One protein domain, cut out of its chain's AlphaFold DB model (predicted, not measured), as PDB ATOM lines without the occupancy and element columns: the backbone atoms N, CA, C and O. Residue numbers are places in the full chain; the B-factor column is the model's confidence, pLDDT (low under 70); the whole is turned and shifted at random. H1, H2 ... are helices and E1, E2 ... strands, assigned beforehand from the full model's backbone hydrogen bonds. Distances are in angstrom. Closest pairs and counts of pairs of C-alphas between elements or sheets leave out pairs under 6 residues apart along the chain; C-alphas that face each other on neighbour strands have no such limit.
ATOM      1  N   SER A  10     -32.903  -3.582  25.041       86.88
ATOM      2  CA  SER A  10     -32.225  -4.760  25.593       86.88
ATOM      3  C   SER A  10     -33.242  -5.853  25.908       86.88
ATOM      4  O   SER A  10     -33.849  -5.854  26.980       86.88
ATOM      5  N   LEU A  11     -33.408  -6.793  24.985       89.31
ATOM      6  CA  LEU A  11     -34.264  -7.968  25.137       89.31
ATOM      7  C   LEU A  11     -33.520  -9.079  25.892       89.31
ATOM      8  O   LEU A  11     -32.309  -9.262  25.721       89.31
ATOM      9  N   ARG A  12     -34.233  -9.829  26.744       91.00
ATOM     10  CA  ARG A  12     -33.672 -10.980  27.463       91.00
ATOM     11  C   ARG A  12     -33.975 -12.249  26.674       91.00
ATOM     12  O   ARG A  12     -35.122 -12.679  26.596       91.00
ATOM     13  N   VAL A  13     -32.934 -12.863  26.126       92.69
ATOM     14  CA  VAL A  13     -33.030 -14.154  25.448       92.69
ATOM     15  C   VAL A  13     -32.849 -15.273  26.465       92.69
ATOM     16  O   VAL A  13     -31.824 -15.361  27.145       92.69
ATOM     17  N   GLN A  14     -33.849 -16.141  26.540       94.12
ATOM     18  CA  GLN A  14     -33.759 -17.446  27.174       94.12
ATOM     19  C   GLN A  14     -33.529 -18.502  26.087       94.12
ATOM     20  O   GLN A  14     -34.301 -18.597  25.133       94.12
ATOM     21  N   LEU A  15     -32.460 -19.284  26.223       92.56
ATOM     22  CA  LEU A  15     -32.097 -20.360  25.303       92.56
ATOM     23  C   LEU A  15     -32.535 -21.710  25.874       92.56
ATOM     24  O   LEU A  15     -32.154 -22.060  26.988       92.56
ATOM     25  N   PHE A  16     -33.274 -22.477  25.083       91.31
ATOM     26  CA  PHE A  16     -33.803 -23.801  25.390       91.31
ATOM     27  C   PHE A  16     -33.226 -24.859  24.438       91.31
ATOM     28  O   PHE A  16     -32.828 -24.555  23.309       91.31
ATOM     29  N   LEU A  17     -33.199 -26.118  24.886       86.94
ATOM     30  CA  LEU A  17     -32.806 -27.248  24.039       86.94
ATOM     31  C   LEU A  17     -33.769 -27.421  22.854       86.94
ATOM     32  O   LEU A  17     -34.931 -27.028  22.902       86.94
ATOM     33  N   SER A  18     -33.292 -28.087  21.803       81.31
ATOM     34  CA  SER A  18     -34.089 -28.486  20.632       81.31
ATOM     35  C   SER A  18     -35.268 -29.419  20.957       81.31
ATOM     36  O   SER A  18     -36.186 -29.550  20.140       81.31
ATOM     37  N   THR A  19     -35.208 -30.059  22.131       81.56
ATOM     38  CA  THR A  19     -36.174 -31.000  22.716       81.56
ATOM     39  C   THR A  19     -37.111 -30.368  23.746       81.56
ATOM     40  O   THR A  19     -37.974 -31.073  24.253       81.56
ATOM     41  N   ALA A  20     -36.935 -29.087  24.088       80.50
ATOM     42  CA  ALA A  20     -37.813 -28.398  25.029       80.50
ATOM     43  C   ALA A  20     -39.183 -28.143  24.382       80.50
ATOM     44  O   ALA A  20     -39.261 -27.558  23.297       80.50
ATOM     45  N   CYS A  21     -40.252 -28.558  25.050       66.94
ATOM     46  CA  CYS A  21     -41.627 -28.378  24.584       66.94
ATOM     47  C   CYS A  21     -42.376 -27.343  25.427       66.94
ATOM     48  O   CYS A  21     -43.137 -26.541  24.878       66.94
ATOM     49  N   ASP A  22     -42.121 -27.309  26.734       75.81
ATOM     50  CA  ASP A  22     -43.119 -26.877  27.707       75.81
ATOM     51  C   ASP A  22     -42.764 -25.539  28.361       75.81
ATOM     52  O   ASP A  22     -41.628 -25.051  28.308       75.81
ATOM     53  N   SER A  23     -43.749 -24.889  28.978       74.50
ATOM     54  CA  SER A  23     -43.543 -23.643  29.728       74.50
ATOM     55  C   SER A  23     -42.601 -23.821  30.924       74.50
ATOM     56  O   SER A  23     -41.905 -22.877  31.287       74.50
ATOM     57  N   GLU A  24     -42.560 -25.026  31.498       83.75
ATOM     58  CA  GLU A  24     -41.811 -25.371  32.715       83.75
ATOM     59  C   GLU A  24     -40.348 -25.773  32.465       83.75
ATOM     60  O   GLU A  24     -39.562 -25.867  33.415       83.75
ATOM     61  N   ASP A  25     -39.960 -25.986  31.201       87.69
ATOM     62  CA  ASP A  25     -38.580 -26.296  30.830       87.69
ATOM     63  C   ASP A  25     -37.603 -25.247  31.390       87.69
ATOM     64  O   ASP A  25     -37.857 -24.038  31.390       87.69
ATOM     65  N   LYS A  26     -36.432 -25.694  31.852       90.12
ATOM     66  CA  LYS A  26     -35.410 -24.785  32.388       90.12
ATOM     67  C   LYS A  26     -34.532 -24.258  31.246       90.12
ATOM     68  O   LYS A  26     -33.932 -25.066  30.533       90.12
ATOM     69  N   PRO A  27     -34.392 -22.929  31.066       91.06
ATOM     70  CA  PRO A  27     -33.547 -22.384  30.013       91.06
ATOM     71  C   PRO A  27     -32.074 -22.709  30.281       91.06
ATOM     72  O   PRO A  27     -31.518 -22.342  31.317       91.06
ATOM     73  N   VAL A  28     -31.436 -23.353  29.305       91.44
ATOM     74  CA  VAL A  28     -30.024 -23.767  29.295       91.44
ATOM     75  C   VAL A  28     -29.099 -22.577  29.537       91.44
ATOM     76  O   VAL A  28     -28.117 -22.685  30.270       91.44
ATOM     77  N   ARG A  29     -29.400 -21.431  28.909       90.50
ATOM     78  CA  ARG A  29     -28.657 -20.171  29.069       90.50
ATOM     79  C   ARG A  29     -29.601 -18.974  29.043       90.50
ATOM     80  O   ARG A  29     -30.679 -19.016  28.458       90.50
ATOM     81  N   ASN A  30     -29.169 -17.888  29.673       93.31
ATOM     82  CA  ASN A  30     -29.813 -16.579  29.613       93.31
ATOM     83  C   ASN A  30     -28.781 -15.570  29.104       93.31
ATOM     84  O   ASN A  30     -27.704 -15.470  29.690       93.31
ATOM     85  N   PHE A  31     -29.107 -14.799  28.068       93.31
ATOM     86  CA  PHE A  31     -28.273 -13.689  27.599       93.31
ATOM     87  C   PHE A  31     -29.120 -12.468  27.212       93.31
ATOM     88  O   PHE A  31     -30.349 -12.482  27.309       93.31
ATOM     89  N   ARG A  32     -28.463 -11.362  26.853       92.12
ATOM     90  CA  ARG A  32     -29.117 -10.107  26.459       92.12
ATOM     91  C   ARG A  32     -28.738  -9.745  25.032       92.12
ATOM     92  O   ARG A  32     -27.558  -9.734  24.703       92.12
ATOM     93  N   VAL A  33     -29.742  -9.409  24.234       92.56
ATOM     94  CA  VAL A  33     -29.611  -8.906  22.862       92.56
ATOM     95  C   VAL A  33     -30.017  -7.434  22.870       92.56
ATOM     96  O   VAL A  33     -30.953  -7.072  23.580       92.56
ATOM     97  N   VAL A  34     -29.278  -6.568  22.175       91.06
ATOM     98  CA  VAL A  34     -29.480  -5.107  22.213       91.06
ATOM     99  C   VAL A  34     -29.667  -4.593  20.791       91.06
ATOM    100  O   VAL A  34     -28.705  -4.504  20.038       91.06
ATOM    101  N   THR A  35     -30.908  -4.278  20.422       89.25
ATOM    102  CA  THR A  35     -31.309  -4.060  19.019       89.25
ATOM    103  C   THR A  35     -32.194  -2.829  18.836       89.25
ATOM    104  O   THR A  35     -32.774  -2.307  19.789       89.25
ATOM    105  N   SER A  36     -32.324  -2.349  17.596       87.06
ATOM    106  CA  SER A  36     -33.338  -1.344  17.240       87.06
ATOM    107  C   SER A  36     -34.755  -1.866  17.553       87.06
ATOM    108  O   SER A  36     -34.980  -3.066  17.391       87.06
ATOM    109  N   PRO A  37     -35.729  -1.019  17.945       80.50
ATOM    110  CA  PRO A  37     -37.141  -1.418  17.973       80.50
ATOM    111  C   PRO A  37     -37.697  -1.762  16.582       80.50
ATOM    112  O   PRO A  37     -38.700  -2.459  16.484       80.50
ATOM    113  N   GLU A  38     -37.057  -1.275  15.517       85.44
ATOM    114  CA  GLU A  38     -37.470  -1.475  14.120       85.44
ATOM    115  C   GLU A  38     -36.835  -2.729  13.483       85.44
ATOM    116  O   GLU A  38     -36.965  -2.943  12.280       85.44
ATOM    117  N   ILE A  39     -36.131  -3.553  14.272       88.50
ATOM    118  CA  ILE A  39     -35.456  -4.763  13.787       88.50
ATOM    119  C   ILE A  39     -36.463  -5.857  13.398       88.50
ATOM    120  O   ILE A  39     -37.443  -6.102  14.106       88.50
ATOM    121  N   THR A  40     -36.216  -6.567  12.297       89.19
ATOM    122  CA  THR A  40     -37.018  -7.744  11.938       89.19
ATOM    123  C   THR A  40     -36.652  -8.959  12.797       89.19
ATOM    124  O   THR A  40     -35.549  -9.066  13.331       89.19
ATOM    125  N   VAL A  41     -37.555  -9.944  12.877       87.31
ATOM    126  CA  VAL A  41     -37.303 -11.211  13.595       87.31
ATOM    127  C   VAL A  41     -36.069 -11.941  13.037       87.31
ATOM    128  O   VAL A  41     -35.345 -12.575  13.797       87.31
ATOM    129  N   ARG A  42     -35.778 -11.816  11.730       87.81
ATOM    130  CA  ARG A  42     -34.566 -12.383  11.114       87.81
ATOM    131  C   ARG A  42     -33.299 -11.710  11.637       87.81
ATOM    132  O   ARG A  42     -32.427 -12.399  12.149       87.81
ATOM    133  N   GLU A  43     -33.213 -10.390  11.528       91.00
ATOM    134  CA  GLU A  43     -32.040  -9.630  11.977       91.00
ATOM    135  C   GLU A  43     -31.837  -9.781  13.497       91.00
ATOM    136  O   GLU A  43     -30.707  -9.857  13.971       91.00
ATOM    137  N   PHE A  44     -32.924  -9.918  14.269       91.44
ATOM    138  CA  PHE A  44     -32.862 -10.280  15.686       91.44
ATOM    139  C   PHE A  44     -32.291 -11.691  15.915       91.44
ATOM    140  O   PHE A  44     -31.462 -11.859  16.806       91.44
ATOM    141  N   CYS A  45     -32.683 -12.699  15.127       91.62
ATOM    142  CA  CYS A  45     -32.081 -14.040  15.183       91.62
ATOM    143  C   CYS A  45     -30.585 -14.016  14.841       91.62
ATOM    144  O   CYS A  45     -29.794 -14.669  15.517       91.62
ATOM    145  N   GLU A  46     -30.199 -13.269  13.807       92.06
ATOM    146  CA  GLU A  46     -28.809 -13.121  13.365       92.06
ATOM    147  C   GLU A  46     -27.962 -12.422  14.446       92.06
ATOM    148  O   GLU A  46     -26.912 -12.935  14.834       92.06
ATOM    149  N   GLU A  47     -28.459 -11.332  15.039       93.12
ATOM    150  CA  GLU A  47     -27.797 -10.639  16.151       93.12
ATOM    151  C   GLU A  47     -27.764 -11.485  17.437       93.12
ATOM    152  O   GLU A  47     -26.751 -11.511  18.136       93.12
ATOM    153  N   ALA A  48     -28.825 -12.240  17.745       92.75
ATOM    154  CA  ALA A  48     -28.836 -13.186  18.860       92.75
ATOM    155  C   ALA A  48     -27.815 -14.319  18.663       92.75
ATOM    156  O   ALA A  48     -27.163 -14.730  19.624       92.75
ATOM    157  N   SER A  49     -27.644 -14.787  17.424       93.12
ATOM    158  CA  SER A  49     -26.647 -15.791  17.050       93.12
ATOM    159  C   SER A  49     -25.223 -15.256  17.197       93.12
ATOM    160  O   SER A  49     -24.419 -15.867  17.900       93.12
ATOM    161  N   ARG A  50     -24.954 -14.056  16.668       94.62
ATOM    162  CA  ARG A  50     -23.673 -13.343  16.795       94.62
ATOM    163  C   ARG A  50     -23.311 -13.035  18.254       94.62
ATOM    164  O   ARG A  50     -22.159 -13.162  18.661       94.62
ATOM    165  N   ILE A  51     -24.289 -12.645  19.074       93.38
ATOM    166  CA  ILE A  51     -24.084 -12.411  20.510       93.38
ATOM    167  C   ILE A  51     -23.834 -13.730  21.255       93.38
ATOM    168  O   ILE A  51     -23.010 -13.749  22.171       93.38
ATOM    169  N   HIS A  52     -24.483 -14.836  20.883       93.88
ATOM    170  CA  HIS A  52     -24.174 -16.147  21.460       93.88
ATOM    171  C   HIS A  52     -22.748 -16.597  21.093       93.88
ATOM    172  O   HIS A  52     -21.999 -17.003  21.979       93.88
ATOM    173  N   GLU A  53     -22.338 -16.422  19.833       93.69
ATOM    174  CA  GLU A  53     -20.982 -16.709  19.346       93.69
ATOM    175  C   GLU A  53     -19.914 -15.948  20.142       93.69
ATOM    176  O   GLU A  53     -18.984 -16.549  20.674       93.69
ATOM    177  N   ILE A  54     -20.096 -14.638  20.331       93.19
ATOM    178  CA  ILE A  54     -19.159 -13.788  21.082       93.19
ATOM    179  C   ILE A  54     -19.065 -14.174  22.570       93.19
ATOM    180  O   ILE A  54     -18.003 -14.022  23.172       93.19
ATOM    181  N   ASN A  55     -20.153 -14.656  23.184       93.62
ATOM    182  CA  ASN A  55     -20.173 -15.004  24.611       93.62
ATOM    183  C   ASN A  55     -19.780 -16.462  24.909       93.62
ATOM    184  O   ASN A  55     -19.340 -16.743  26.026       93.62
ATOM    185  N   TYR A  56     -19.966 -17.386  23.959       92.50
ATOM    186  CA  TYR A  56     -19.846 -18.833  24.193       92.50
ATOM    187  C   TYR A  56     -18.983 -19.584  23.164       92.50
ATOM    188  O   TYR A  56     -18.722 -20.765  23.367       92.50
ATOM    189  N   GLY A  57     -18.511 -18.922  22.104       93.25
ATOM    190  CA  GLY A  57     -17.604 -19.483  21.091       93.25
ATOM    191  C   GLY A  57     -18.276 -20.186  19.907       93.25
ATOM    192  O   GLY A  57     -17.574 -20.606  18.994       93.25
ATOM    193  N   GLU A  58     -19.607 -20.305  19.897       90.50
ATOM    194  CA  GLU A  58     -20.370 -21.017  18.861       90.50
ATOM    195  C   GLU A  58     -21.607 -20.203  18.426       90.50
ATOM    196  O   GLU A  58     -22.343 -19.722  19.299       90.50
ATOM    197  N   PRO A  59     -21.887 -20.048  17.118       89.75
ATOM    198  CA  PRO A  59     -23.076 -19.345  16.637       89.75
ATOM    199  C   PRO A  59     -24.356 -20.118  16.968       89.75
ATOM    200  O   PRO A  59     -24.432 -21.340  16.822       89.75
ATOM    201  N   LEU A  60     -25.397 -19.406  17.408       89.25
ATOM    202  CA  LEU A  60     -26.662 -20.041  17.772       89.25
ATOM    203  C   LEU A  60     -27.484 -20.422  16.535       89.25
ATOM    204  O   LEU A  60     -27.886 -19.572  15.740       89.25
ATOM    205  N   VAL A  61     -27.795 -21.710  16.431       86.62
ATOM    206  CA  VAL A  61     -28.578 -22.314  15.349       86.62
ATOM    207  C   VAL A  61     -30.055 -22.345  15.776       86.62
ATOM    208  O   VAL A  61     -30.493 -23.263  16.470       86.62
ATOM    209  N   ILE A  62     -30.816 -21.297  15.437       86.38
ATOM    210  CA  ILE A  62     -32.172 -21.044  15.972       86.38
ATOM    211  C   ILE A  62     -33.256 -21.747  15.133       86.38
ATOM    212  O   ILE A  62     -33.407 -21.480  13.945       86.38
ATOM    213  N   LYS A  63     -34.053 -22.607  15.780       84.56
ATOM    214  CA  LYS A  63     -35.244 -23.292  15.236       84.56
ATOM    215  C   LYS A  63     -36.485 -22.411  15.224       84.56
ATOM    216  O   LYS A  63     -37.290 -22.467  14.302       84.56
ATOM    217  N   ARG A  64     -36.678 -21.718  16.347       86.12
ATOM    218  CA  ARG A  64     -37.953 -21.169  16.802       86.12
ATOM    219  C   ARG A  64     -37.676 -19.984  17.713       86.12
ATOM    220  O   ARG A  64     -36.828 -20.103  18.600       86.12
ATOM    221  N   VAL A  65     -38.404 -18.890  17.525       89.62
ATOM    222  CA  VAL A  65     -38.442 -17.759  18.456       89.62
ATOM    223  C   VAL A  65     -39.854 -17.655  18.994       89.62
ATOM    224  O   VAL A  65     -40.792 -17.415  18.238       89.62
ATOM    225  N   GLN A  66     -39.988 -17.838  20.300       90.25
ATOM    226  CA  GLN A  66     -41.221 -17.580  21.026       90.25
ATOM    227  C   GLN A  66     -41.125 -16.243  21.774       90.25
ATOM    228  O   GLN A  66     -40.020 -15.778  22.065       90.25
ATOM    229  N   ASP A  67     -42.260 -15.641  22.107       88.38
ATOM    230  CA  ASP A  67     -42.336 -14.475  22.996       88.38
ATOM    231  C   ASP A  67     -42.421 -14.879  24.486       88.38
ATOM    232  O   ASP A  67     -42.148 -16.025  24.861       88.38
ATOM    233  N   ASP A  68     -42.774 -13.925  25.351       83.56
ATOM    234  CA  ASP A  68     -43.002 -14.124  26.783       83.56
ATOM    235  C   ASP A  68     -44.297 -14.895  27.102       83.56
ATOM    236  O   ASP A  68     -44.431 -15.411  28.211       83.56
ATOM    237  N   GLN A  69     -45.205 -15.048  26.134       84.19
ATOM    238  CA  GLN A  69     -46.404 -15.894  26.217       84.19
ATOM    239  C   GLN A  69     -46.188 -17.286  25.599       84.19
ATOM    240  O   GLN A  69     -47.131 -18.066  25.467       84.19
ATOM    241  N   ALA A  70     -44.945 -17.608  25.216       81.06
ATOM    242  CA  ALA A  70     -44.570 -18.807  24.472       81.06
ATOM    243  C   ALA A  70     -45.268 -18.952  23.095       81.06
ATOM    244  O   ALA A  70     -45.202 -20.024  22.479       81.06
ATOM    245  N   PHE A  71     -45.878 -17.889  22.561       83.12
ATOM    246  CA  PHE A  71     -46.442 -17.880  21.212       83.12
ATOM    247  C   PHE A  71     -45.325 -17.891  20.161       83.12
ATOM    248  O   PHE A  71     -44.245 -17.350  20.378       83.12
ATOM    249  N   ASP A  72     -45.569 -18.527  19.013       84.06
ATOM    250  CA  ASP A  72     -44.566 -18.707  17.964       84.06
ATOM    251  C   ASP A  72     -44.434 -17.469  17.063       84.06
ATOM    252  O   ASP A  72     -45.164 -17.295  16.084       84.06
ATOM    253  N   VAL A  73     -43.473 -16.603  17.387       82.81
ATOM    254  CA  VAL A  73     -43.144 -15.415  16.584       82.81
ATOM    255  C   VAL A  73     -42.451 -15.818  15.275       82.81
ATOM    256  O   VAL A  73     -42.524 -15.099  14.276       82.81
ATOM    257  N   THR A  74     -41.826 -17.000  15.230       73.69
ATOM    258  CA  THR A  74     -41.336 -17.598  13.986       73.69
ATOM    259  C   THR A  74     -42.466 -18.207  13.162       73.69
ATOM    260  O   THR A  74     -42.611 -19.423  13.058       73.69
ATOM    261  N   GLN A  75     -43.207 -17.338  12.466       61.88
ATOM    262  CA  GLN A  75     -43.995 -17.738  11.299       61.88
ATOM    263  C   GLN A  75     -43.072 -18.469  10.310       61.88
ATOM    264  O   GLN A  75     -42.230 -17.865   9.637       61.88
ATOM    265  N   SER A  76     -43.204 -19.796  10.274       53.34
ATOM    266  CA  SER A  76     -42.206 -20.729   9.732       53.34
ATOM    267  C   SER A  76     -41.937 -20.566   8.231       53.34
ATOM    268  O   SER A  76     -40.889 -20.978   7.736       53.34
ATOM    269  N   GLU A  77     -42.840 -19.893   7.520       50.19
ATOM    270  CA  GLU A  77     -42.748 -19.571   6.096       50.19
ATOM    271  C   GLU A  77     -41.718 -18.462   5.773       50.19
ATOM    272  O   GLU A  77     -41.173 -18.444   4.672       50.19
ATOM    273  N   GLY A  84     -30.401 -26.256  10.851       47.69
ATOM    274  CA  GLY A  84     -30.738 -27.686  10.975       47.69
ATOM    275  C   GLY A  84     -30.624 -28.288  12.385       47.69
ATOM    276  O   GLY A  84     -31.475 -29.081  12.787       47.69
ATOM    277  N   THR A  85     -29.608 -27.905  13.164       48.62
ATOM    278  CA  THR A  85     -29.315 -28.450  14.507       48.62
ATOM    279  C   THR A  85     -29.855 -27.516  15.589       48.62
ATOM    280  O   THR A  85     -29.156 -26.654  16.111       48.62
ATOM    281  N   SER A  86     -31.159 -27.610  15.827       57.00
ATOM    282  CA  SER A  86     -31.988 -26.409  15.927       57.00
ATOM    283  C   SER A  86     -32.536 -26.141  17.341       57.00
ATOM    284  O   SER A  86     -33.410 -26.849  17.841       57.00
ATOM    285  N   SER A  87     -32.026 -25.089  17.990       61.16
ATOM    286  CA  SER A  87     -32.346 -24.680  19.372       61.16
ATOM    287  C   SER A  87     -33.556 -23.746  19.457       61.16
ATOM    288  O   SER A  87     -33.855 -23.030  18.502       61.16
ATOM    289  N   ILE A  88     -34.242 -23.698  20.602       75.94
ATOM    290  CA  ILE A  88     -35.428 -22.847  20.794       75.94
ATOM    291  C   ILE A  88     -35.046 -21.602  21.602       75.94
ATOM    292  O   ILE A  88     -34.360 -21.688  22.616       75.94
ATOM    293  N   VAL A  89     -35.491 -20.430  21.155       78.31
ATOM    294  CA  VAL A  89     -35.304 -19.146  21.841       78.31
ATOM    295  C   VAL A  89     -36.654 -18.657  22.359       78.31
ATOM    296  O   VAL A  89     -37.617 -18.622  21.599       78.31
ATOM    297  N   ARG A  90     -36.724 -18.224  23.623       79.81
ATOM    298  CA  ARG A  90     -37.833 -17.401  24.135       79.81
ATOM    299  C   ARG A  90     -37.330 -15.987  24.407       79.81
ATOM    300  O   ARG A  90     -36.306 -15.800  25.070       79.81
ATOM    301  N   VAL A  91     -38.032 -14.992  23.876       78.56
ATOM    302  CA  VAL A  91     -37.723 -13.568  24.034       78.56
ATOM    303  C   VAL A  91     -38.581 -13.027  25.159       78.56
ATOM    304  O   VAL A  91     -39.732 -12.653  24.961       78.56
ATOM    305  N   VAL A  92     -38.003 -12.963  26.353       72.88
ATOM    306  CA  VAL A  92     -38.663 -12.324  27.487       72.88
ATOM    307  C   VAL A  92     -38.475 -10.818  27.351       72.88
ATOM    308  O   VAL A  92     -37.344 -10.313  27.329       72.88
ATOM    309  N   GLN A  93     -39.590 -10.089  27.270       66.50
ATOM    310  CA  GLN A  93     -39.574  -8.633  27.332       66.50
ATOM    311  C   GLN A  93     -38.889  -8.196  28.636       66.50
ATOM    312  O   GLN A  93     -39.350  -8.520  29.730       66.50
ATOM    313  N   ALA A  94     -37.782  -7.453  28.531       53.28
ATOM    314  CA  ALA A  94     -37.188  -6.811  29.701       53.28
ATOM    315  C   ALA A  94     -38.224  -5.873  30.331       53.28
ATOM    316  O   ALA A  94     -38.973  -5.209  29.608       53.28
ATOM    317  N   SER A  95     -38.307  -5.877  31.662       48.41
ATOM    318  CA  SER A  95     -39.486  -5.382  32.375       48.41
ATOM    319  C   SER A  95     -39.885  -3.956  31.966       48.41
ATOM    320  O   SER A  95     -39.058  -3.054  31.853       48.41
TER     321      SER A  95
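What this domain is: This is residues 10 to 77 and 84 to 95 of the 1016 residues of an uncharacterized protein of Oidium neolycopersici (UniProt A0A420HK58). One strongly twisted sheet of four strands has a single helix, H1, packed over one face, mainly by strand E2: two layers, helix and sheet. The printed part has 80 residues, with E1, E2, H1, E3 and E4 in that order along the chain; the class is mixed, helices and strands. The mixed sheet runs E2, E1, E4, E3. The whole is compact and rounded, with a radius of gyration of the C-alphas of 11.6 A and spans of 29 by 29 by 27 A.

How they stand to each other: Start at E1, residues 10 to 16, an inner strand. It forms a hairpin with the edge strand E2, residues 29 to 35, antiparallel at 146 degrees; look for N 13 and O 31, 2.9 A apart. Next comes H1, residues 41 to 56, on the sheet; its closest C-alphas to E2 are those of Ala 48 and Val 33, 5.9 A apart. In H1 every O i to N i+4 pair is within hydrogen-bond range. E3, residues 62 to 66, is the other edge strand, apart from E2. E2, H1 and E3 make a split strand-helix-strand unit, two strands running the same way with E1 and E4, residues 87 to 92, between them in the sheet; its crossover is right-handed. E4 is parallel to E3 at 29 degrees, with N 89 and O 64 2.9 A apart, and antiparallel to E1 at 144 degrees, with N 14 and O 90 2.9 A apart.

Where its parts are: Find C-alpha 10 at (-32.225, -4.760, 25.593); E1 runs 19.1 A from there. E2 spans 19.2 A. H1 begins at C-alpha 41, (-37.303, -11.211, 13.595), and spans 21.8 A. E3 spans 10.9 A, and E4 runs 16.1 A to C-alpha 92 at (-38.663, -12.324, 27.487).

The domain as a whole: The C-alphas of Gly 84 and Ser 95, the two farthest apart, are 32.1 A apart. Residues 78 to 83 are not printed, and C-alphas 77 and 84 are 15.3 A apart across this cut. The link from E1 to E2, residues 17 to 28, is long. Confidence is under 70 at residue 21 and residues 75 to 77, 84 to 87 and 93 to 95.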